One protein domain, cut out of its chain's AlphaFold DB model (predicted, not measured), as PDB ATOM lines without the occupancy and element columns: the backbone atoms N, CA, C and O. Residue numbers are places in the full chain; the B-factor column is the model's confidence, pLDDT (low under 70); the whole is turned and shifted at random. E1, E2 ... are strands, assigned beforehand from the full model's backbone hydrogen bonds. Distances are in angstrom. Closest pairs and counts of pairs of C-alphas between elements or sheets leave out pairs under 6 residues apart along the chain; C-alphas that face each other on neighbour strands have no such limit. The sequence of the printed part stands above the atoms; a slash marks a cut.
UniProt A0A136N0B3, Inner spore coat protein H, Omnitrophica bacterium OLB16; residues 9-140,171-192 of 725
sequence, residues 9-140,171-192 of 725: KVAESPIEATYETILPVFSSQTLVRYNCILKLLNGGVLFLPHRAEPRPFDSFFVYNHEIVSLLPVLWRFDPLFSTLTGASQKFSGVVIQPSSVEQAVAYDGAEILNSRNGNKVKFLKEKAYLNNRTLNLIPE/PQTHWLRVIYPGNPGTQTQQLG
ATOM      1  N   LYS A   9     168.318 171.748 118.970       89.19
ATOM      2  CA  LYS A   9     168.892 170.589 119.653       89.19
ATOM      3  C   LYS A   9     169.972 171.059 120.624       89.19
ATOM      4  O   LYS A   9     170.888 171.759 120.194       89.19
ATOM      5  N   VAL A  10     169.874 170.662 121.887       93.81
ATOM      6  CA  VAL A  10     170.812 171.071 122.949       93.81
ATOM      7  C   VAL A  10     171.618 169.905 123.515       93.81
ATOM      8  O   VAL A  10     172.720 170.118 124.010       93.81
ATOM      9  N   ALA A  11     171.124 168.672 123.374       90.94
ATOM     10  CA  ALA A  11     171.843 167.462 123.760       90.94
ATOM     11  C   ALA A  11     171.459 166.272 122.866       90.94
ATOM     12  O   ALA A  11     170.372 166.230 122.281       90.94
ATOM     13  N   GLU A  12     172.365 165.302 122.750       91.06
ATOM     14  CA  GLU A  12     172.154 164.044 122.032       91.06
ATOM     15  C   GLU A  12     172.949 162.911 122.682       91.06
ATOM     16  O   GLU A  12     174.119 163.076 123.022       91.06
ATOM     17  N   SER A  13     172.318 161.749 122.781       90.12
ATOM     18  CA  SER A  13     172.920 160.451 123.054       90.12
ATOM     19  C   SER A  13     172.503 159.459 121.952       90.12
ATOM     20  O   SER A  13     171.652 159.781 121.119       90.12
ATOM     21  N   PRO A  14     173.051 158.230 121.918       88.19
ATOM     22  CA  PRO A  14     172.637 157.220 120.940       88.19
ATOM     23  C   PRO A  14     171.147 156.839 120.987       88.19
ATOM     24  O   PRO A  14     170.646 156.287 120.011       88.19
ATOM     25  N   ILE A  15     170.454 157.096 122.106       90.44
ATOM     26  CA  ILE A  15     169.048 156.706 122.315       90.44
ATOM     27  C   ILE A  15     168.111 157.888 122.612       90.44
ATOM     28  O   ILE A  15     166.900 157.697 122.647       90.44
ATOM     29  N   GLU A  16     168.637 159.099 122.804       90.12
ATOM     30  CA  GLU A  16     167.855 160.264 123.231       90.12
ATOM     31  C   GLU A  16     168.382 161.557 122.596       90.12
ATOM     32  O   GLU A  16     169.579 161.722 122.383       90.12
ATOM     33  N   ALA A  17     167.495 162.509 122.312       85.56
ATOM     34  CA  ALA A  17     167.879 163.857 121.915       85.56
ATOM     35  C   ALA A  17     166.986 164.888 122.603       85.56
ATOM     36  O   ALA A  17     165.760 164.781 122.559       85.56
ATOM     37  N   THR A  18     167.605 165.916 123.176       89.62
ATOM     38  CA  THR A  18     166.912 167.004 123.868       89.62
ATOM     39  C   THR A  18     166.850 168.224 122.965       89.62
ATOM     40  O   THR A  18     167.850 168.632 122.361       89.62
ATOM     41  N   TYR A  19     165.664 168.823 122.890       87.81
ATOM     42  CA  TYR A  19     165.410 170.027 122.118       87.81
ATOM     43  C   TYR A  19     164.788 171.100 123.004       87.81
ATOM     44  O   TYR A  19     163.943 170.802 123.841       87.81
ATOM     45  N   GLU A  20     165.156 172.350 122.760       90.19
ATOM     46  CA  GLU A  20     164.659 173.509 123.490       90.19
ATOM     47  C   GLU A  20     164.181 174.598 122.528       90.19
ATOM     48  O   GLU A  20     164.661 174.738 121.401       90.19
ATOM     49  N   THR A  21     163.216 175.396 122.974       87.56
ATOM     50  CA  THR A  21     162.798 176.623 122.294       87.56
ATOM     51  C   THR A  21     162.340 177.642 123.324       87.56
ATOM     52  O   THR A  21     161.852 177.286 124.393       87.56
ATOM     53  N   ILE A  22     162.435 178.918 122.968       84.38
ATOM     54  CA  ILE A  22     161.815 180.002 123.723       84.38
ATOM     55  C   ILE A  22     160.444 180.261 123.105       84.38
ATOM     56  O   ILE A  22     160.325 180.468 121.895       84.38
ATOM     57  N   LEU A  23     159.405 180.205 123.930       81.44
ATOM     58  CA  LEU A  23     158.052 180.552 123.520       81.44
ATOM     59  C   LEU A  23     157.852 182.075 123.595       81.44
ATOM     60  O   LEU A  23     158.513 182.739 124.398       81.44
ATOM     61  N   PRO A  24     156.969 182.660 122.764       81.00
ATOM     62  CA  PRO A  24     156.643 184.077 122.876       81.00
ATOM     63  C   PRO A  24     156.013 184.385 124.240       81.00
ATOM     64  O   PRO A  24     155.442 183.511 124.890       81.00
ATOM     65  N   VAL A  25     156.088 185.647 124.664       85.06
ATOM     66  CA  VAL A  25     155.411 186.096 125.886       85.06
ATOM     67  C   VAL A  25     153.900 186.032 125.669       85.06
ATOM     68  O   VAL A  25     153.385 186.565 124.684       85.06
ATOM     69  N   PHE A  26     153.191 185.403 126.603       88.50
ATOM     70  CA  PHE A  26     151.732 185.376 126.644       88.50
ATOM     71  C   PHE A  26     151.232 186.228 127.811       88.50
ATOM     72  O   PHE A  26     151.920 186.382 128.819       88.50
ATOM     73  N   SER A  27     150.032 186.790 127.675       90.50
ATOM     74  CA  SER A  27     149.358 187.491 128.771       90.50
ATOM     75  C   SER A  27     148.990 186.527 129.901       90.50
ATOM     76  O   SER A  27     148.811 185.330 129.668       90.50
ATOM     77  N   SER A  28     148.813 187.056 131.113       90.56
ATOM     78  CA  SER A  28     148.230 186.289 132.217       90.56
ATOM     79  C   SER A  28     146.852 185.728 131.845       90.56
ATOM     80  O   SER A  28     146.182 186.226 130.936       90.56
ATOM     81  N   GLN A  29     146.455 184.663 132.536       91.50
ATOM     82  CA  GLN A  29     145.221 183.904 132.342       91.50
ATOM     83  C   GLN A  29     145.095 183.247 130.953       91.50
ATOM     84  O   GLN A  29     143.990 182.987 130.469       91.50
ATOM     85  N   THR A  30     146.225 182.938 130.305       91.44
ATOM     86  CA  THR A  30     146.253 182.308 128.973       91.44
ATOM     87  C   THR A  30     146.553 180.816 129.075       91.44
ATOM     88  O   THR A  30     147.629 180.426 129.524       91.44
ATOM     89  N   LEU A  31     145.633 179.976 128.590       92.88
ATOM     90  CA  LEU A  31     145.889 178.554 128.351       92.88
ATOM     91  C   LEU A  31     146.553 178.378 126.982       92.88
ATOM     92  O   LEU A  31     145.942 178.632 125.940       92.88
ATOM     93  N   VAL A  32     147.820 177.971 126.989       91.00
ATOM     94  CA  VAL A  32     148.629 177.799 125.782       91.00
ATOM     95  C   VAL A  32     148.665 176.324 125.418       91.00
ATOM     96  O   VAL A  32     149.115 175.510 126.217       91.00
ATOM     97  N   ARG A  33     148.232 175.998 124.196       91.44
ATOM     98  CA  ARG A  33     148.313 174.653 123.606       91.44
ATOM     99  C   ARG A  33     149.394 174.600 122.543       91.44
ATOM    100  O   ARG A  33     149.490 175.515 121.722       91.44
ATOM    101  N   TYR A  34     150.156 173.518 122.519       88.94
ATOM    102  CA  TYR A  34     151.214 173.312 121.539       88.94
ATOM    103  C   TYR A  34     151.381 171.835 121.182       88.94
ATOM    104  O   TYR A  34     150.949 170.934 121.894       88.94
ATOM    105  N   ASN A  35     151.999 171.602 120.033       89.38
ATOM    106  CA  ASN A  35     152.396 170.296 119.538       89.38
ATOM    107  C   ASN A  35     153.831 170.386 119.009       89.38
ATOM    108  O   ASN A  35     154.310 171.452 118.612       89.38
ATOM    109  N   CYS A  36     154.504 169.249 118.946       87.81
ATOM    110  CA  CYS A  36     155.792 169.116 118.289       87.81
ATOM    111  C   CYS A  36     155.591 168.397 116.954       87.81
ATOM    112  O   CYS A  36     155.030 167.304 116.900       87.81
ATOM    113  N   ILE A  37     156.044 169.018 115.863       87.00
ATOM    114  CA  ILE A  37     155.979 168.439 114.517       87.00
ATOM    115  C   ILE A  37     157.377 167.966 114.127       87.00
ATOM    116  O   ILE A  37     158.275 168.776 113.890       87.00
ATOM    117  N   LEU A  38     157.552 166.653 114.018       86.06
ATOM    118  CA  LEU A  38     158.794 166.026 113.583       86.06
ATOM    119  C   LEU A  38     158.715 165.702 112.092       86.06
ATOM    120  O   LEU A  38     157.821 164.985 111.643       86.06
ATOM    121  N   LYS A  39     159.678 166.208 111.319       86.38
ATOM    122  CA  LYS A  39     159.890 165.812 109.922       86.38
ATOM    123  C   LYS A  39     160.901 164.674 109.892       86.38
ATOM    124  O   LYS A  39     162.059 164.868 110.251       86.38
ATOM    125  N   LEU A  40     160.452 163.496 109.485       85.94
ATOM    126  CA  LEU A  40     161.268 162.292 109.419       85.94
ATOM    127  C   LEU A  40     162.113 162.280 108.138       85.94
ATOM    128  O   LEU A  40     161.733 162.850 107.114       85.94
ATOM    129  N   LEU A  41     163.249 161.580 108.173       85.44
ATOM    130  CA  LEU A  41     164.172 161.481 107.031       85.44
ATOM    131  C   LEU A  41     163.545 160.809 105.797       85.44
ATOM    132  O   LEU A  41     163.962 161.070 104.674       85.44
ATOM    133  N   ASN A  42     162.519 159.978 105.996       90.19
ATOM    134  CA  ASN A  42     161.764 159.326 104.924       90.19
ATOM    135  C   ASN A  42     160.677 160.227 104.296       90.19
ATOM    136  O   ASN A  42     159.881 159.747 103.493       90.19
ATOM    137  N   GLY A  43     160.605 161.507 104.681       88.19
ATOM    138  CA  GLY A  43     159.584 162.453 104.224       88.19
ATOM    139  C   GLY A  43     158.265 162.397 105.004       88.19
ATOM    140  O   GLY A  43     157.370 163.196 104.731       88.19
ATOM    141  N   GLY A  44     158.136 161.495 105.982       88.75
ATOM    142  CA  GLY A  44     156.985 161.424 106.880       88.75
ATOM    143  C   GLY A  44     156.936 162.579 107.884       88.75
ATOM    144  O   GLY A  44     157.948 163.212 108.189       88.75
ATOM    145  N   VAL A  45     155.746 162.838 108.427       86.88
ATOM    146  CA  VAL A  45     155.523 163.834 109.483       86.88
ATOM    147  C   VAL A  45     154.867 163.156 110.677       86.88
ATOM    148  O   VAL A  45     153.868 162.458 110.513       86.88
ATOM    149  N   LEU A  46     155.415 163.382 111.868       87.12
ATOM    150  CA  LEU A  46     154.859 162.915 113.133       87.12
ATOM    151  C   LEU A  46     154.448 164.115 113.990       87.12
ATOM    152  O   LEU A  46     155.176 165.103 114.072       87.12
ATOM    153  N   PHE A  47     153.283 164.011 114.622       87.00
ATOM    154  CA  PHE A  47     152.800 164.959 115.620       87.00
ATOM    155  C   PHE A  47     152.981 164.336 117.000       87.00
ATOM    156  O   PHE A  47     152.628 163.169 117.182       87.00
ATOM    157  N   LEU A  48     153.534 165.102 117.935       87.56
ATOM    158  CA  LEU A  48     153.668 164.734 119.338       87.56
ATOM    159  C   LEU A  48     152.967 165.789 120.212       87.56
ATOM    160  O   LEU A  48     153.252 166.978 120.033       87.56
ATOM    161  N   PRO A  49     152.081 165.391 121.141       90.19
ATOM    162  CA  PRO A  49     151.504 164.052 121.312       90.19
ATOM    163  C   PRO A  49     150.797 163.522 120.052       90.19
ATOM    164  O   PRO A  49     150.417 164.288 119.162       90.19
ATOM    165  N   HIS A  50     150.665 162.196 119.942       88.56
ATOM    166  CA  HIS A  50     150.073 161.575 118.758       88.56
ATOM    167  C   HIS A  50     148.604 161.994 118.602       88.56
ATOM    168  O   HIS A  50     147.860 162.122 119.568       88.56
ATOM    169  N   ARG A  51     148.136 162.165 117.362       85.88
ATOM    170  CA  ARG A  51     146.778 162.670 117.068       85.88
ATOM    171  C   ARG A  51     145.622 161.796 117.579       85.88
ATOM    172  O   ARG A  51     144.480 162.229 117.523       85.88
ATOM    173  N   ALA A  52     145.912 160.549 117.954       86.00
ATOM    174  CA  ALA A  52     144.935 159.603 118.494       86.00
ATOM    175  C   ALA A  52     144.853 159.637 120.028       86.00
ATOM    176  O   ALA A  52     143.979 158.984 120.587       86.00
ATOM    177  N   GLU A  53     145.750 160.371 120.695       87.38
ATOM    178  CA  GLU A  53     145.698 160.560 122.144       87.38
ATOM    179  C   GLU A  53     144.428 161.327 122.544       87.38
ATOM    180  O   GLU A  53     144.024 162.242 121.816       87.38
ATOM    181  N   PRO A  54     143.829 161.044 123.720       83.12
ATOM    182  CA  PRO A  54     142.702 161.819 124.248       83.12
ATOM    183  C   PRO A  54     143.007 163.320 124.359       83.12
ATOM    184  O   PRO A  54     142.131 164.155 124.133       83.12
ATOM    185  N   ARG A  55     144.272 163.661 124.651       88.81
ATOM    186  CA  ARG A  55     144.816 165.021 124.575       88.81
ATOM    187  C   ARG A  55     145.914 165.082 123.504       88.81
ATOM    188  O   ARG A  55     147.081 164.859 123.815       88.81
ATOM    189  N   PRO A  56     145.589 165.403 122.241       90.12
ATOM    190  CA  PRO A  56     146.547 165.362 121.131       90.12
ATOM    191  C   PRO A  56     147.408 166.642 121.034       90.12
ATOM    192  O   PRO A  56     147.696 167.142 119.945       90.12
ATOM    193  N   PHE A  57     147.753 167.220 122.184       91.12
ATOM    194  CA  PHE A  57     148.582 168.412 122.372       91.12
ATOM    195  C   PHE A  57     149.065 168.462 123.824       91.12
ATOM    196  O   PHE A  57     148.458 167.869 124.718       91.12
ATOM    197  N   ASP A  58     150.120 169.230 124.064       90.62
ATOM    198  CA  ASP A  58     150.518 169.638 125.403       90.62
ATOM    199  C   ASP A  58     150.047 171.053 125.712       90.62
ATOM    200  O   ASP A  58     149.696 171.833 124.818       90.62
ATOM    201  N   SER A  59     149.995 171.374 127.003       91.75
ATOM    202  CA  SER A  59     149.464 172.648 127.469       91.75
ATOM    203  C   SER A  59     150.125 173.137 128.747       91.75
ATOM    204  O   SER A  59     150.431 172.335 129.629       91.75
ATOM    205  N   PHE A  60     150.239 174.453 128.887       91.12
ATOM    206  CA  PHE A  60     150.546 175.118 130.154       91.12
ATOM    207  C   PHE A  60     149.669 176.359 130.323       91.12
ATOM    208  O   PHE A  60     149.136 176.904 129.353       91.12
ATOM    209  N   PHE A  61     149.516 176.801 131.568       93.69
ATOM    210  CA  PHE A  61     148.745 177.988 131.910       93.69
ATOM    211  C   PHE A  61     149.677 179.114 132.347       93.69
ATOM    212  O   PHE A  61     150.523 178.924 133.217       93.69
ATOM    213  N   VAL A  62     149.531 180.283 131.727       92.19
ATOM    214  CA  VAL A  62     150.286 181.483 132.092       92.19
ATOM    215  C   VAL A  62     149.469 182.271 133.087       92.19
ATOM    216  O   VAL A  62     148.389 182.750 132.752       92.19
ATOM    217  N   TYR A  63     149.987 182.415 134.301       91.06
ATOM    218  CA  TYR A  63     149.305 183.116 135.372       91.06
ATOM    219  C   TYR A  63     150.307 183.779 136.307       91.06
ATOM    220  O   TYR A  63     151.319 183.188 136.665       91.06
ATOM    221  N   ASN A  64     150.034 185.028 136.661       89.31
ATOM    222  CA  ASN A  64     150.884 185.880 137.496       89.31
ATOM    223  C   ASN A  64     150.287 186.122 138.894       89.31
ATOM    224  O   ASN A  64     150.706 187.057 139.569       89.31
ATOM    225  N   HIS A  65     149.295 185.323 139.302       88.12
ATOM    226  CA  HIS A  65     148.647 185.424 140.616       88.12
ATOM    227  C   HIS A  65     147.921 186.758 140.867       88.12
ATOM    228  O   HIS A  65     147.778 187.197 142.003       88.12
ATOM    229  N   GLU A  66     147.427 187.403 139.805       88.25
ATOM    230  CA  GLU A  66     146.726 188.691 139.897       88.25
ATOM    231  C   GLU A  66     145.290 188.605 140.444       88.25
ATOM    232  O   GLU A  66     144.728 189.628 140.838       88.25
ATOM    233  N   ILE A  67     144.674 187.416 140.481       89.31
ATOM    234  CA  ILE A  67     143.326 187.232 141.030       89.31
ATOM    235  C   ILE A  67     143.417 186.824 142.497       89.31
ATOM    236  O   ILE A  67     143.859 185.728 142.829       89.31
ATOM    237  N   VAL A  68     142.911 187.695 143.371       90.88
ATOM    238  CA  VAL A  68     142.737 187.417 144.802       90.88
ATOM    239  C   VAL A  68     141.304 186.947 145.049       90.88
ATOM    240  O   VAL A  68     140.348 187.679 144.781       90.88
ATOM    241  N   SER A  69     141.136 185.729 145.561       92.88
ATOM    242  CA  SER A  69     139.835 185.125 145.872       92.88
ATOM    243  C   SER A  69     139.930 184.314 147.159       92.88
ATOM    244  O   SER A  69     140.984 183.766 147.463       92.88
ATOM    245  N   LEU A  70     138.824 184.235 147.901       95.25
ATOM    246  CA  LEU A  70     138.681 183.281 149.008       95.25
ATOM    247  C   LEU A  70     138.150 181.926 148.519       95.25
ATOM    248  O   LEU A  70     138.196 180.942 149.249       95.25
ATOM    249  N   LEU A  71     137.626 181.882 147.292       95.94
ATOM    250  CA  LEU A  71     137.165 180.673 146.623       95.94
ATOM    251  C   LEU A  71     138.268 180.126 145.707       95.94
ATOM    252  O   LEU A  71     139.046 180.912 145.158       95.94
ATOM    253  N   PRO A  72     138.311 178.807 145.453       95.31
ATOM    254  CA  PRO A  72     139.092 178.279 144.345       95.31
ATOM    255  C   PRO A  72     138.689 178.954 143.028       95.31
ATOM    256  O   PRO A  72     137.502 179.182 142.761       95.31
ATOM    257  N   VAL A  73     139.681 179.277 142.200       95.31
ATOM    258  CA  VAL A  73     139.475 179.979 140.929       95.31
ATOM    259  C   VAL A  73     139.474 178.967 139.792       95.31
ATOM    260  O   VAL A  73     140.419 178.200 139.635       95.31
ATOM    261  N   LEU A  74     138.419 178.971 138.981       95.81
ATOM    262  CA  LEU A  74     138.273 178.126 137.802       95.81
ATOM    263  C   LEU A  74     138.217 179.001 136.549       95.81
ATOM    264  O   LEU A  74     137.263 179.747 136.338       95.81
ATOM    265  N   TRP A  75     139.207 178.870 135.673       95.75
ATOM    266  CA  TRP A  75     139.144 179.431 134.326       95.75
ATOM    267  C   TRP A  75     138.504 178.425 133.390       95.75
ATOM    268  O   TRP A  75     139.018 177.322 133.194       95.75
ATOM    269  N   ARG A  76     137.386 178.820 132.786       94.12
ATOM    270  CA  ARG A  76     136.667 177.999 131.820       94.12
ATOM    271  C   ARG A  76     136.980 178.449 130.399       94.12
ATOM    272  O   ARG A  76     136.622 179.556 129.998       94.12
ATOM    273  N   PHE A  77     137.569 177.556 129.613       93.31
ATOM    274  CA  PHE A  77     137.836 177.768 128.195       93.31
ATOM    275  C   PHE A  77     136.809 177.008 127.360       93.31
ATOM    276  O   PHE A  77     136.846 175.777 127.273       93.31
ATOM    277  N   ASP A  78     135.888 177.750 126.743       89.81
ATOM    278  CA  ASP A  78     134.877 177.173 125.858       89.81
ATOM    279  C   ASP A  78     135.505 176.464 124.646       89.81
ATOM    280  O   ASP A  78     136.630 176.786 124.249       89.81
ATOM    281  N   PRO A  79     134.798 175.499 124.026       89.88
ATOM    282  CA  PRO A  79     135.332 174.752 122.895       89.88
ATOM    283  C   PRO A  79     135.714 175.659 121.714       89.88
ATOM    284  O   PRO A  79     134.849 176.223 121.039       89.88
ATOM    285  N   LEU A  80     137.013 175.740 121.410       87.88
ATOM    286  CA  LEU A  80     137.554 176.480 120.264       87.88
ATOM    287  C   LEU A  80     138.140 175.529 119.220       87.88
ATOM    288  O   LEU A  80     138.736 174.509 119.567       87.88
ATOM    289  N   PHE A  81     137.992 175.878 117.938       88.69
ATOM    290  CA  PHE A  81     138.634 175.140 116.850       88.69
ATOM    291  C   PHE A  81     140.157 175.295 116.907       88.69
ATOM    292  O   PHE A  81     140.683 176.404 117.004       88.69
ATOM    293  N   SER A  82     140.853 174.172 116.789       84.94
ATOM    294  CA  SER A  82     142.301 174.058 116.706       84.94
ATOM    295  C   SER A  82     142.670 173.179 115.519       84.94
ATOM    296  O   SER A  82     142.008 172.180 115.248       84.94
ATOM    297  N   THR A  83     143.749 173.540 114.829       85.62
ATOM    298  CA  THR A  83     144.351 172.748 113.747       85.62
ATOM    299  C   THR A  83     145.656 172.073 114.176       85.62
ATOM    300  O   THR A  83     146.378 171.545 113.332       85.62
ATOM    301  N   LEU A  84     145.971 172.060 115.482       82.88
ATOM    302  CA  LEU A  84     147.199 171.455 116.021       82.88
ATOM    303  C   LEU A  84     147.309 169.952 115.703       82.88
ATOM    304  O   LEU A  84     148.405 169.426 115.585       82.88
ATOM    305  N   THR A  85     146.207 169.245 115.475       78.25
ATOM    306  CA  THR A  85     146.246 167.816 115.115       78.25
ATOM    307  C   THR A  85     146.378 167.573 113.605       78.25
ATOM    308  O   THR A  85     146.313 166.433 113.145       78.25
ATOM    309  N   GLY A  86     146.527 168.638 112.807       77.25
ATOM    310  CA  GLY A  86     146.468 168.612 111.342       77.25
ATOM    311  C   GLY A  86     145.039 168.609 110.781       77.25
ATOM    312  O   GLY A  86     144.834 169.022 109.641       77.25
ATOM    313  N   ALA A  87     144.045 168.218 111.583       80.44
ATOM    314  CA  ALA A  87     142.622 168.361 111.294       80.44
ATOM    315  C   ALA A  87     142.006 169.453 112.180       80.44
ATOM    316  O   ALA A  87     142.460 169.692 113.295       80.44
ATOM    317  N   SER A  88     140.962 170.126 111.691       87.00
ATOM    318  CA  SER A  88     140.232 171.115 112.491       87.00
ATOM    319  C   SER A  88     139.312 170.410 113.490       87.00
ATOM    320  O   SER A  88     138.323 169.798 113.088       87.00
ATOM    321  N   GLN A  89     139.618 170.511 114.781       87.69
ATOM    322  CA  GLN A  89     138.869 169.890 115.882       87.69
ATOM    323  C   GLN A  89     138.611 170.906 116.997       87.69
ATOM    324  O   GLN A  89     139.369 171.860 117.153       87.69
ATOM    325  N   LYS A  90     137.529 170.734 117.763       90.00
ATOM    326  CA  LYS A  90     137.222 171.610 118.901       90.00
ATOM    327  C   LYS A  90     137.820 171.050 120.180       90.00
ATOM    328  O   LYS A  90     137.657 169.868 120.451       90.00
ATOM    329  N   PHE A  91     138.412 171.923 120.987       90.88
ATOM    330  CA  PHE A  91     138.902 171.567 122.314       90.88
ATOM    331  C   PHE A  91     138.524 172.635 123.333       90.88
ATOM    332  O   PHE A  91     138.820 173.821 123.144       90.88
ATOM    333  N   SER A  92     137.902 172.201 124.420       93.69
ATOM    334  CA  SER A  92     137.707 172.966 125.653       93.69
ATOM    335  C   SER A  92     138.793 172.631 126.669       93.69
ATOM    336  O   SER A  92     139.607 171.732 126.460       93.69
ATOM    337  N   GLY A  93     138.845 173.398 127.745       94.12
ATOM    338  CA  GLY A  93     139.729 173.124 128.864       94.12
ATOM    339  C   GLY A  93     139.260 173.868 130.098       94.12
ATOM    340  O   GLY A  93     138.546 174.871 130.002       94.12
ATOM    341  N   VAL A  94     139.673 173.382 131.259       95.75
ATOM    342  CA  VAL A  94     139.526 174.133 132.502       95.75
ATOM    343  C   VAL A  94     140.868 174.213 133.202       95.75
ATOM    344  O   VAL A  94     141.684 173.300 133.120       95.75
ATOM    345  N   VAL A  95     141.107 175.322 133.880       96.12
ATOM    346  CA  VAL A  95     142.247 175.470 134.780       96.12
ATOM    347  C   VAL A  95     141.686 175.786 136.150       96.12
ATOM    348  O   VAL A  95     140.801 176.631 136.248       96.12
ATOM    349  N   ILE A  96     142.167 175.104 137.184       95.12
ATOM    350  CA  ILE A  96     141.683 175.296 138.549       95.12
ATOM    351  C   ILE A  96     142.865 175.633 139.448       95.12
ATOM    352  O   ILE A  96     143.859 174.911 139.463       95.12
ATOM    353  N   GLN A  97     142.744 176.719 140.201       93.50
ATOM    354  CA  GLN A  97     143.644 177.067 141.288       93.50
ATOM    355  C   GLN A  97     142.908 176.862 142.621       93.50
ATOM    356  O   GLN A  97     141.969 177.612 142.911       93.50
ATOM    357  N   PRO A  98     143.298 175.857 143.424       86.81
ATOM    358  CA  PRO A  98     142.801 175.694 144.788       86.81
ATOM    359  C   PRO A  98     143.127 176.917 145.655       86.81
ATOM    360  O   PRO A  98     144.162 177.549 145.469       86.81
ATOM    361  N   SER A  99     142.284 177.233 146.638       75.31
ATOM    362  CA  SER A  99     142.502 178.374 147.544       75.31
ATOM    363  C   SER A  99     143.748 178.230 148.433       75.31
ATOM    364  O   SER A  99     144.291 179.234 148.883       75.31
ATOM    365  N   SER A 100     144.214 176.999 148.667       65.31
ATOM    366  CA  SER A 100     145.371 176.659 149.506       65.31
ATOM    367  C   SER A 100     146.677 176.431 148.733       65.31
ATOM    368  O   SER A 100     147.701 176.151 149.352       65.31
ATOM    369  N   VAL A 101     146.665 176.523 147.398       68.38
ATOM    370  CA  VAL A 101     147.816 176.185 146.547       68.38
ATOM    371  C   VAL A 101     148.143 177.355 145.625       68.38
ATOM    372  O   VAL A 101     147.273 177.896 144.940       68.38
ATOM    373  N   GLU A 102     149.417 177.746 145.568       68.44
ATOM    374  CA  GLU A 102     149.843 178.832 144.679       68.44
ATOM    375  C   GLU A 102     149.702 178.440 143.203       68.44
ATOM    376  O   GLU A 102     149.286 179.252 142.378       68.44
ATOM    377  N   GLN A 103     149.998 177.184 142.862       82.81
ATOM    378  CA  GLN A 103     150.021 176.712 141.483       82.81
ATOM    379  C   GLN A 103     148.634 176.306 140.958       82.81
ATOM    380  O   GLN A 103     147.949 175.452 141.515       82.81
ATOM    381  N   ALA A 104     148.254 176.879 139.815       91.12
ATOM    382  CA  ALA A 104     147.069 176.480 139.069       91.12
ATOM    383  C   ALA A 104     147.316 175.186 138.271       91.12
ATOM    384  O   ALA A 104     148.349 175.030 137.615       91.12
ATOM    385  N   VAL A 105     146.338 174.281 138.273       91.81
ATOM    386  CA  VAL A 105     146.395 172.990 137.575       91.81
ATOM    387  C   VAL A 105     145.551 173.049 136.307       91.81
ATOM    388  O   VAL A 105     144.358 173.361 136.348       91.81
ATOM    389  N   ALA A 106     146.168 172.743 135.164       93.12
ATOM    390  CA  ALA A 106     145.494 172.722 133.871       93.12
ATOM    391  C   ALA A 106     144.901 171.341 133.564       93.12
ATOM    392  O   ALA A 106     145.626 170.374 133.329       93.12
ATOM    393  N   TYR A 107     143.577 171.281 133.468       93.75
ATOM    394  CA  TYR A 107     142.816 170.140 132.969       93.75
ATOM    395  C   TYR A 107     142.404 170.402 131.516       93.75
ATOM    396  O   TYR A 107     141.227 170.552 131.171       93.75
ATOM    397  N   ASP A 108     143.405 170.551 130.651       93.00
ATOM    398  CA  ASP A 108     143.170 170.851 129.244       93.00
ATOM    399  C   ASP A 108     142.678 169.617 128.474       93.00
ATOM    400  O   ASP A 108     143.126 168.498 128.720       93.00
ATOM    401  N   GLY A 109     141.743 169.825 127.548       90.81
ATOM    402  CA  GLY A 109     141.000 168.759 126.878       90.81
ATOM    403  C   GLY A 109     139.773 168.267 127.652       90.81
ATOM    404  O   GLY A 109     139.040 167.441 127.117       90.81
ATOM    405  N   ALA A 110     139.509 168.782 128.861       94.12
ATOM    406  CA  ALA A 110     138.264 168.508 129.580       94.12
ATOM    407  C   ALA A 110     137.040 168.894 128.733       94.12
ATOM    408  O   ALA A 110     137.013 169.957 128.099       94.12
ATOM    409  N   GLU A 111     136.017 168.047 128.737       93.81
ATOM    410  CA  GLU A 111     134.785 168.259 127.986       93.81
ATOM    411  C   GLU A 111     133.815 169.119 128.801       93.81
ATOM    412  O   GLU A 111     133.511 168.819 129.956       93.81
ATOM    413  N   ILE A 112     133.310 170.194 128.194       93.62
ATOM    414  CA  ILE A 112     132.288 171.049 128.800       93.62
ATOM    415  C   ILE A 112     130.964 170.776 128.097       93.62
ATOM    416  O   ILE A 112     130.747 171.192 126.958       93.62
ATOM    417  N   LEU A 113     130.066 170.098 128.800       93.25
ATOM    418  CA  LEU A 113     128.727 169.778 128.328       93.25
ATOM    419  C   LEU A 113     127.713 170.758 128.913       93.25
ATOM    420  O   LEU A 113     127.821 171.183 130.065       93.25
ATOM    421  N   ASN A 114     126.696 171.111 128.134       91.44
ATOM    422  CA  ASN A 114     125.532 171.804 128.680       91.44
ATOM    423  C   ASN A 114     124.679 170.811 129.472       91.44
ATOM    424  O   ASN A 114     124.479 169.673 129.047       91.44
ATOM    425  N   SER A 115     124.165 171.249 130.614       86.12
ATOM    426  CA  SER A 115     123.164 170.529 131.395       86.12
ATOM    427  C   SER A 115     121.934 171.411 131.594       86.12
ATOM    428  O   SER A 115     121.944 172.594 131.256       86.12
ATOM    429  N   ARG A 116     120.854 170.836 132.134       78.69
ATOM    430  CA  ARG A 116     119.590 171.553 132.363       78.69
ATOM    431  C   ARG A 116     119.777 172.822 133.204       78.69
ATOM    432  O   ARG A 116     119.208 173.853 132.868       78.69
ATOM    433  N   ASN A 117     120.596 172.736 134.253       83.19
ATOM    434  CA  ASN A 117     120.763 173.790 135.254       83.19
ATOM    435  C   ASN A 117     122.157 174.441 135.206       83.19
ATOM    436  O   ASN A 117     122.497 175.186 136.116       83.19
ATOM    437  N   GLY A 118     122.970 174.182 134.174       91.00
ATOM    438  CA  GLY A 118     124.331 174.713 134.088       91.00
ATOM    439  C   GLY A 118     125.228 173.951 133.118       91.00
ATOM    440  O   GLY A 118     124.867 173.713 131.963       91.00
ATOM    441  N   ASN A 119     126.420 173.575 133.582       93.62
ATOM    442  CA  ASN A 119     127.398 172.835 132.790       93.62
ATOM    443  C   ASN A 119     127.930 171.606 133.527       93.62
ATOM    444  O   ASN A 119     128.011 171.595 134.749       93.62
ATOM    445  N   LYS A 120     128.333 170.577 132.780       95.06
ATOM    446  CA  LYS A 120     129.153 169.477 133.297       95.06
ATOM    447  C   LYS A 120     130.558 169.613 132.745       95.06
ATOM    448  O   LYS A 120     130.720 169.701 131.530       95.06
ATOM    449  N   VAL A 121     131.547 169.617 133.623       95.62
ATOM    450  CA  VAL A 121     132.961 169.548 133.266       95.62
ATOM    451  C   VAL A 121     133.411 168.113 133.481       95.62
ATOM    452  O   VAL A 121     133.511 167.672 134.622       95.62
ATOM    453  N   LYS A 122     133.647 167.378 132.394       95.00
ATOM    454  CA  LYS A 122     134.196 166.021 132.438       95.00
ATOM    455  C   LYS A 122     135.696 166.081 132.206       95.00
ATOM    456  O   LYS A 122     136.149 166.543 131.157       95.00
ATOM    457  N   PHE A 123     136.463 165.634 133.188       94.00
ATOM    458  CA  PHE A 123     137.910 165.562 133.072       94.00
ATOM    459  C   PHE A 123     138.318 164.379 132.184       94.00
ATOM    460  O   PHE A 123     137.555 163.433 131.985       94.00
ATOM    461  N   LEU A 124     139.517 164.452 131.604       91.38
ATOM    462  CA  LEU A 124     140.084 163.317 130.872       91.38
ATOM    463  C   LEU A 124     140.307 162.136 131.828       91.38
ATOM    464  O   LEU A 124     140.466 162.334 133.029       91.38
ATOM    465  N   LYS A 125     140.352 160.914 131.285       84.69
ATOM    466  CA  LYS A 125     140.622 159.695 132.065       84.69
ATOM    467  C   LYS A 125     141.863 159.884 132.958       84.69
ATOM    468  O   LYS A 125     142.830 160.505 132.521       84.69
ATOM    469  N   GLU A 126     141.803 159.375 134.193       83.88
ATOM    470  CA  GLU A 126     142.843 159.509 135.241       83.88
ATOM    471  C   GLU A 126     143.101 160.947 135.728       83.88
ATOM    472  O   GLU A 126     144.036 161.199 136.488       83.88
ATOM    473  N   LYS A 127     142.284 161.920 135.310       87.62
ATOM    474  CA  LYS A 127     142.281 163.272 135.868       87.62
ATOM    475  C   LYS A 127     141.005 163.478 136.672       87.62
ATOM    476  O   LYS A 127     139.915 163.163 136.208       87.62
ATOM    477  N   ALA A 128     141.154 164.062 137.850       88.25
ATOM    478  CA  ALA A 128     140.054 164.397 138.739       88.25
ATOM    479  C   ALA A 128     140.386 165.682 139.500       88.25
ATOM    480  O   ALA A 128     141.558 165.992 139.723       88.25
ATOM    481  N   TYR A 129     139.356 166.423 139.895       88.94
ATOM    482  CA  TYR A 129     139.478 167.546 140.819       88.94
ATOM    483  C   TYR A 129     138.719 167.202 142.097       88.94
ATOM    484  O   TYR A 129     137.533 166.905 142.014       88.94
ATOM    485  N   LEU A 130     139.395 167.234 143.252       85.44
ATOM    486  CA  LEU A 130     138.841 166.766 144.534       85.44
ATOM    487  C   LEU A 130     138.263 165.347 144.418       85.44
ATOM    488  O   LEU A 130     137.119 165.104 144.778       85.44
ATOM    489  N   ASN A 131     139.043 164.444 143.814       84.00
ATOM    490  CA  ASN A 131     138.641 163.077 143.477       84.00
ATOM    491  C   ASN A 131     137.373 162.971 142.627       84.00
ATOM    492  O   ASN A 131     136.841 161.894 142.497       84.00
ATOM    493  N   ASN A 132     136.910 164.040 141.983       87.12
ATOM    494  CA  ASN A 132     135.743 163.981 141.122       87.12
ATOM    495  C   ASN A 132     136.139 164.133 139.649       87.12
ATOM    496  O   ASN A 132     136.641 165.180 139.219       87.12
ATOM    497  N   ARG A 133     135.864 163.104 138.844       91.19
ATOM    498  CA  ARG A 133     136.064 163.121 137.385       91.19
ATOM    499  C   ARG A 133     135.006 163.915 136.606       91.19
ATOM    500  O   ARG A 133     135.181 164.173 135.414       91.19
ATOM    501  N   THR A 134     133.886 164.293 137.230       93.75
ATOM    502  CA  THR A 134     132.822 165.101 136.610       93.75
ATOM    503  C   THR A 134     132.261 166.152 137.565       93.75
ATOM    504  O   THR A 134     131.465 165.860 138.450       93.75
ATOM    505  N   LEU A 135     132.575 167.420 137.327       94.62
ATOM    506  CA  LEU A 135     132.069 168.529 138.132       94.62
ATOM    507  C   LEU A 135     130.806 169.140 137.506       94.62
ATOM    508  O   LEU A 135     130.835 169.597 136.360       94.62
ATOM    509  N   ASN A 136     129.700 169.192 138.252       95.88
ATOM    510  CA  ASN A 136     128.489 169.906 137.840       95.88
ATOM    511  C   ASN A 136     128.599 171.375 138.278       95.88
ATOM    512  O   ASN A 136     128.598 171.667 139.466       95.88
ATOM    513  N   LEU A 137     128.706 172.302 137.329       95.50
ATOM    514  CA  LEU A 137     128.776 173.740 137.581       95.50
ATOM    515  C   LEU A 137     127.391 174.373 137.447       95.50
ATOM    516  O   LEU A 137     126.851 174.467 136.340       95.50
ATOM    517  N   ILE A 138     126.844 174.838 138.566       95.75
ATOM    518  CA  ILE A 138     125.596 175.597 138.632       95.75
ATOM    519  C   ILE A 138     125.925 177.099 138.589       95.75
ATOM    520  O   ILE A 138     126.691 177.589 139.425       95.75
ATOM    521  N   PRO A 139     125.365 177.859 137.630       93.94
ATOM    522  CA  PRO A 139     125.677 179.268 137.457       93.94
ATOM    523  C   PRO A 139     125.136 180.111 138.617       93.94
ATOM    524  O   PRO A 139     124.243 179.694 139.347       93.94
ATOM    525  N   GLU A 140     125.603 181.359 138.732       91.94
ATOM    526  CA  GLU A 140     125.039 182.336 139.683       91.94
ATOM    527  C   GLU A 140     123.533 182.543 139.491       91.94
ATOM    528  O   GLU A 140     122.832 182.879 140.439       91.94
ATOM    529  N   PRO A 171     126.088 164.466 147.631       97.44
ATOM    530  CA  PRO A 171     127.134 165.138 146.865       97.44
ATOM    531  C   PRO A 171     127.834 166.244 147.658       97.44
ATOM    532  O   PRO A 171     127.176 167.068 148.293       97.44
ATOM    533  N   GLN A 172     129.162 166.307 147.582       94.12
ATOM    534  CA  GLN A 172     129.908 167.455 148.088       94.12
ATOM    535  C   GLN A 172     129.727 168.677 147.187       94.12
ATOM    536  O   GLN A 172     129.613 168.581 145.958       94.12
ATOM    537  N   THR A 173     129.726 169.850 147.813       95.94
ATOM    538  CA  THR A 173     129.562 171.138 147.148       95.94
ATOM    539  C   THR A 173     130.706 172.079 147.480       95.94
ATOM    540  O   THR A 173     131.264 172.075 148.575       95.94
ATOM    541  N   HIS A 174     131.069 172.916 146.510       92.69
ATOM    542  CA  HIS A 174     132.135 173.898 146.672       92.69
ATOM    543  C   HIS A 174     131.812 175.143 145.859       92.69
ATOM    544  O   HIS A 174     131.499 175.067 144.669       92.69
ATOM    545  N   TRP A 175     131.937 176.309 146.480       97.00
ATOM    546  CA  TRP A 175     131.817 177.576 145.776       97.00
ATOM    547  C   TRP A 175     133.099 177.886 145.010       97.00
ATOM    548  O   TRP A 175     134.198 177.783 145.550       97.00
ATOM    549  N   LEU A 176     132.955 178.279 143.748       96.81
ATOM    550  CA  LEU A 176     134.056 178.536 142.827       96.81
ATOM    551  C   LEU A 176     133.950 179.943 142.261       96.81
ATOM    552  O   LEU A 176     132.875 180.378 141.835       96.81
ATOM    553  N   ARG A 177     135.090 180.623 142.154       95.56
ATOM    554  CA  ARG A 177     135.204 181.801 141.304       95.56
ATOM    555  C   ARG A 177     135.459 181.361 139.870       95.56
ATOM    556  O   ARG A 177     136.574 181.003 139.514       95.56
ATOM    557  N   VAL A 178     134.430 181.410 139.035       95.62
ATOM    558  CA  VAL A 178     134.522 181.043 137.622       95.62
ATOM    559  C   VAL A 178     134.807 182.274 136.773       95.62
ATOM    560  O   VAL A 178     134.041 183.243 136.786       95.62
ATOM    561  N   ILE A 179     135.897 182.209 136.013       94.12
ATOM    562  CA  ILE A 179     136.358 183.235 135.081       94.12
ATOM    563  C   ILE A 179     136.224 182.705 133.657       94.12
ATOM    564  O   ILE A 179     136.600 181.571 133.360       94.12
ATOM    565  N   TYR A 180     135.728 183.558 132.763       91.31
ATOM    566  CA  TYR A 180     135.641 183.290 131.331       91.31
ATOM    567  C   TYR A 180     136.668 184.162 130.596       91.31
ATOM    568  O   TYR A 180     136.385 185.333 130.344       91.31
ATOM    569  N   PRO A 181     137.856 183.645 130.228       83.81
ATOM    570  CA  PRO A 181     138.944 184.450 129.653       83.81
ATOM    571  C   PRO A 181     138.583 185.196 128.364       83.81
ATOM    572  O   PRO A 181     139.152 186.242 128.076       83.81
ATOM    573  N   GLY A 182     137.608 184.697 127.593       72.19
ATOM    574  CA  GLY A 182     137.075 185.395 126.415       72.19
ATOM    575  C   GLY A 182     136.218 186.627 126.743       72.19
ATOM    576  O   GLY A 182     135.874 187.392 125.846       72.19
ATOM    577  N   ASN A 183     135.867 186.821 128.014       76.62
ATOM    578  CA  ASN A 183     135.106 187.950 128.525       76.62
ATOM    579  C   ASN A 183     135.557 188.279 129.969       76.62
ATOM    580  O   ASN A 183     134.806 188.050 130.919       76.62
ATOM    581  N   PRO A 184     136.784 188.805 130.155       57.22
ATOM    582  CA  PRO A 184     137.446 188.919 131.462       57.22
ATOM    583  C   PRO A 184     136.747 189.859 132.465       57.22
ATOM    584  O   PRO A 184     137.047 189.815 133.654       57.22
ATOM    585  N   GLY A 185     135.756 190.651 132.030       62.88
ATOM    586  CA  GLY A 185     134.839 191.376 132.924       62.88
ATOM    587  C   GLY A 185     133.748 190.501 133.563       62.88
ATOM    588  O   GLY A 185     132.939 190.999 134.343       62.88
ATOM    589  N   THR A 186     133.705 189.207 133.231       75.62
ATOM    590  CA  THR A 186     132.668 188.256 133.651       75.62
ATOM    591  C   THR A 186     133.284 187.216 134.576       75.62
ATOM    592  O   THR A 186     133.597 186.096 134.175       75.62
ATOM    593  N   GLN A 187     133.497 187.618 135.827       91.50
ATOM    594  CA  GLN A 187     133.801 186.704 136.924       91.50
ATOM    595  C   GLN A 187     132.514 186.413 137.692       91.50
ATOM    596  O   GLN A 187     131.717 187.324 137.935       91.50
ATOM    597  N   THR A 188     132.311 185.157 138.073       94.06
ATOM    598  CA  THR A 188     131.084 184.705 138.740       94.06
ATOM    599  C   THR A 188     131.388 183.767 139.903       94.06
ATOM    600  O   THR A 188     132.387 183.062 139.876       94.06
ATOM    601  N   GLN A 189     130.526 183.745 140.914       96.44
ATOM    602  CA  GLN A 189     130.536 182.786 142.015       96.44
ATOM    603  C   GLN A 189     129.551 181.653 141.709       96.44
ATOM    604  O   GLN A 189     128.341 181.812 141.873       96.44
ATOM    605  N   GLN A 190     130.061 180.524 141.233       96.88
ATOM    606  CA  GLN A 190     129.258 179.362 140.841       96.88
ATOM    607  C   GLN A 190     129.375 178.251 141.878       96.88
ATOM    608  O   GLN A 190     130.361 178.194 142.614       96.88
ATOM    609  N   LEU A 191     128.385 177.364 141.922       97.75
ATOM    610  CA  LEU A 191     128.435 176.180 142.773       97.75
ATOM    611  C   LEU A 191     128.937 174.993 141.952       97.75
ATOM    612  O   LEU A 191     128.347 174.651 140.930       97.75
ATOM    613  N   GLY A 192     130.028 174.376 142.388       96.75
ATOM    614  CA  GLY A 192     130.478 173.082 141.895       96.75
ATOM    615  C   GLY A 192     129.893 171.966 142.751       96.75
ATOM    616  O   GLY A 192     130.130 171.952 143.953       96.75
TER     617      GLY A 192
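AT A GLANCE: This is residues 9 to 140 and 171 to 192 of the 725 residues of the protein "Inner spore coat protein H" of Omnitrophica bacterium OLB16 (UniProt A0A136N0B3). One large, strongly twisted sheet of eight strands folds back on itself into two facing leaves, curled like part of a barrel, and the small pair E3 and E6 packs over its E8 and E9 leaf. Two thin hairpins, E4 with E5 and E1 with E2, lie toward one end of the long axis, E1 and E2 farthest from the mean of the C-alphas. The printed part has 154 residues, no named helix and 14 strands, E1 to E14 along the chain, an all-strand class. The large sheet is mixed, in the order E9, E8, E7, E13, E14, E12, E11, E10; the three two-stranded sheets are antiparallel. The whole is elongated, 55 by 31 by 29 A, and only just compact, close to loose, with a radius of gyration of the C-alphas of 17.8 A.

IN THESE COORDINATES: E1, residues 9 to 12, begins at C-alpha 9 (168.892, 170.589, 119.653). E2 is 17 to 20, E3 30 to 34, E4 36 to 39, E5 45 to 48 and E6 58 to 62. E7, residues 73 to 82, spans 25.1 A and bends by 58 degrees at residue 79; E8, 89 to 97, spans 26.8 A. E9 is 105 to 108, E10 111 to 115, E11 118 to 122 and E12 134 to 138. E13, 173 to 179, spans 18.4 A; E14, 187 to 192, spans 14.9 A and ends at C-alpha 192 (130.478, 173.082, 141.895).

HOW THE PARTS SIT: In this folded sheet, one sheet bent back on itself, E9 and E8 face E13, E14, E12, E11 and E10, with E7 as the hinge. E7, E8, E9 and E10, E11, E12 are meanders, each strand the antiparallel neighbour of the one before. In the hairpin E7 and E8, N 75 and O 95 are 2.8 A apart, within hydrogen-bond range. E7 and E13 are parallel, with N 74 and O 177 at 2.8 A. E14 and E12 are antiparallel, with N 138 and O 191 at 2.8 A. E3 and E6, antiparallel with N 32 and O 60 at 2.9 A, form a sandwich, two sheets face to face, with the large sheet, their best planes 19 degrees apart. The closest C-alphas of E6 and E9 are those of Phe 61 and Ala 106, 6.5 A. E3 runs on into E4 at 21 degrees. In the hairpin E4 and E5, N 38 and O 46 are 2.8 A apart; in the hairpin E1 and E2, N 10 and O 18 are 2.9 A apart. E2 and E3 are apart.

THE WHOLE: The C-alphas farthest apart, of Pro 14 and Glu 140, are 57.0 A apart. Residues 141 to 170 are not printed; C-alphas 140 and 171 are 18.8 A apart across this cut. Of the links printed whole, E11 to E12 is long. Mean pLDDT of the printed part is 89.0; residues 100 to 102 and 184 to 185 are under 70.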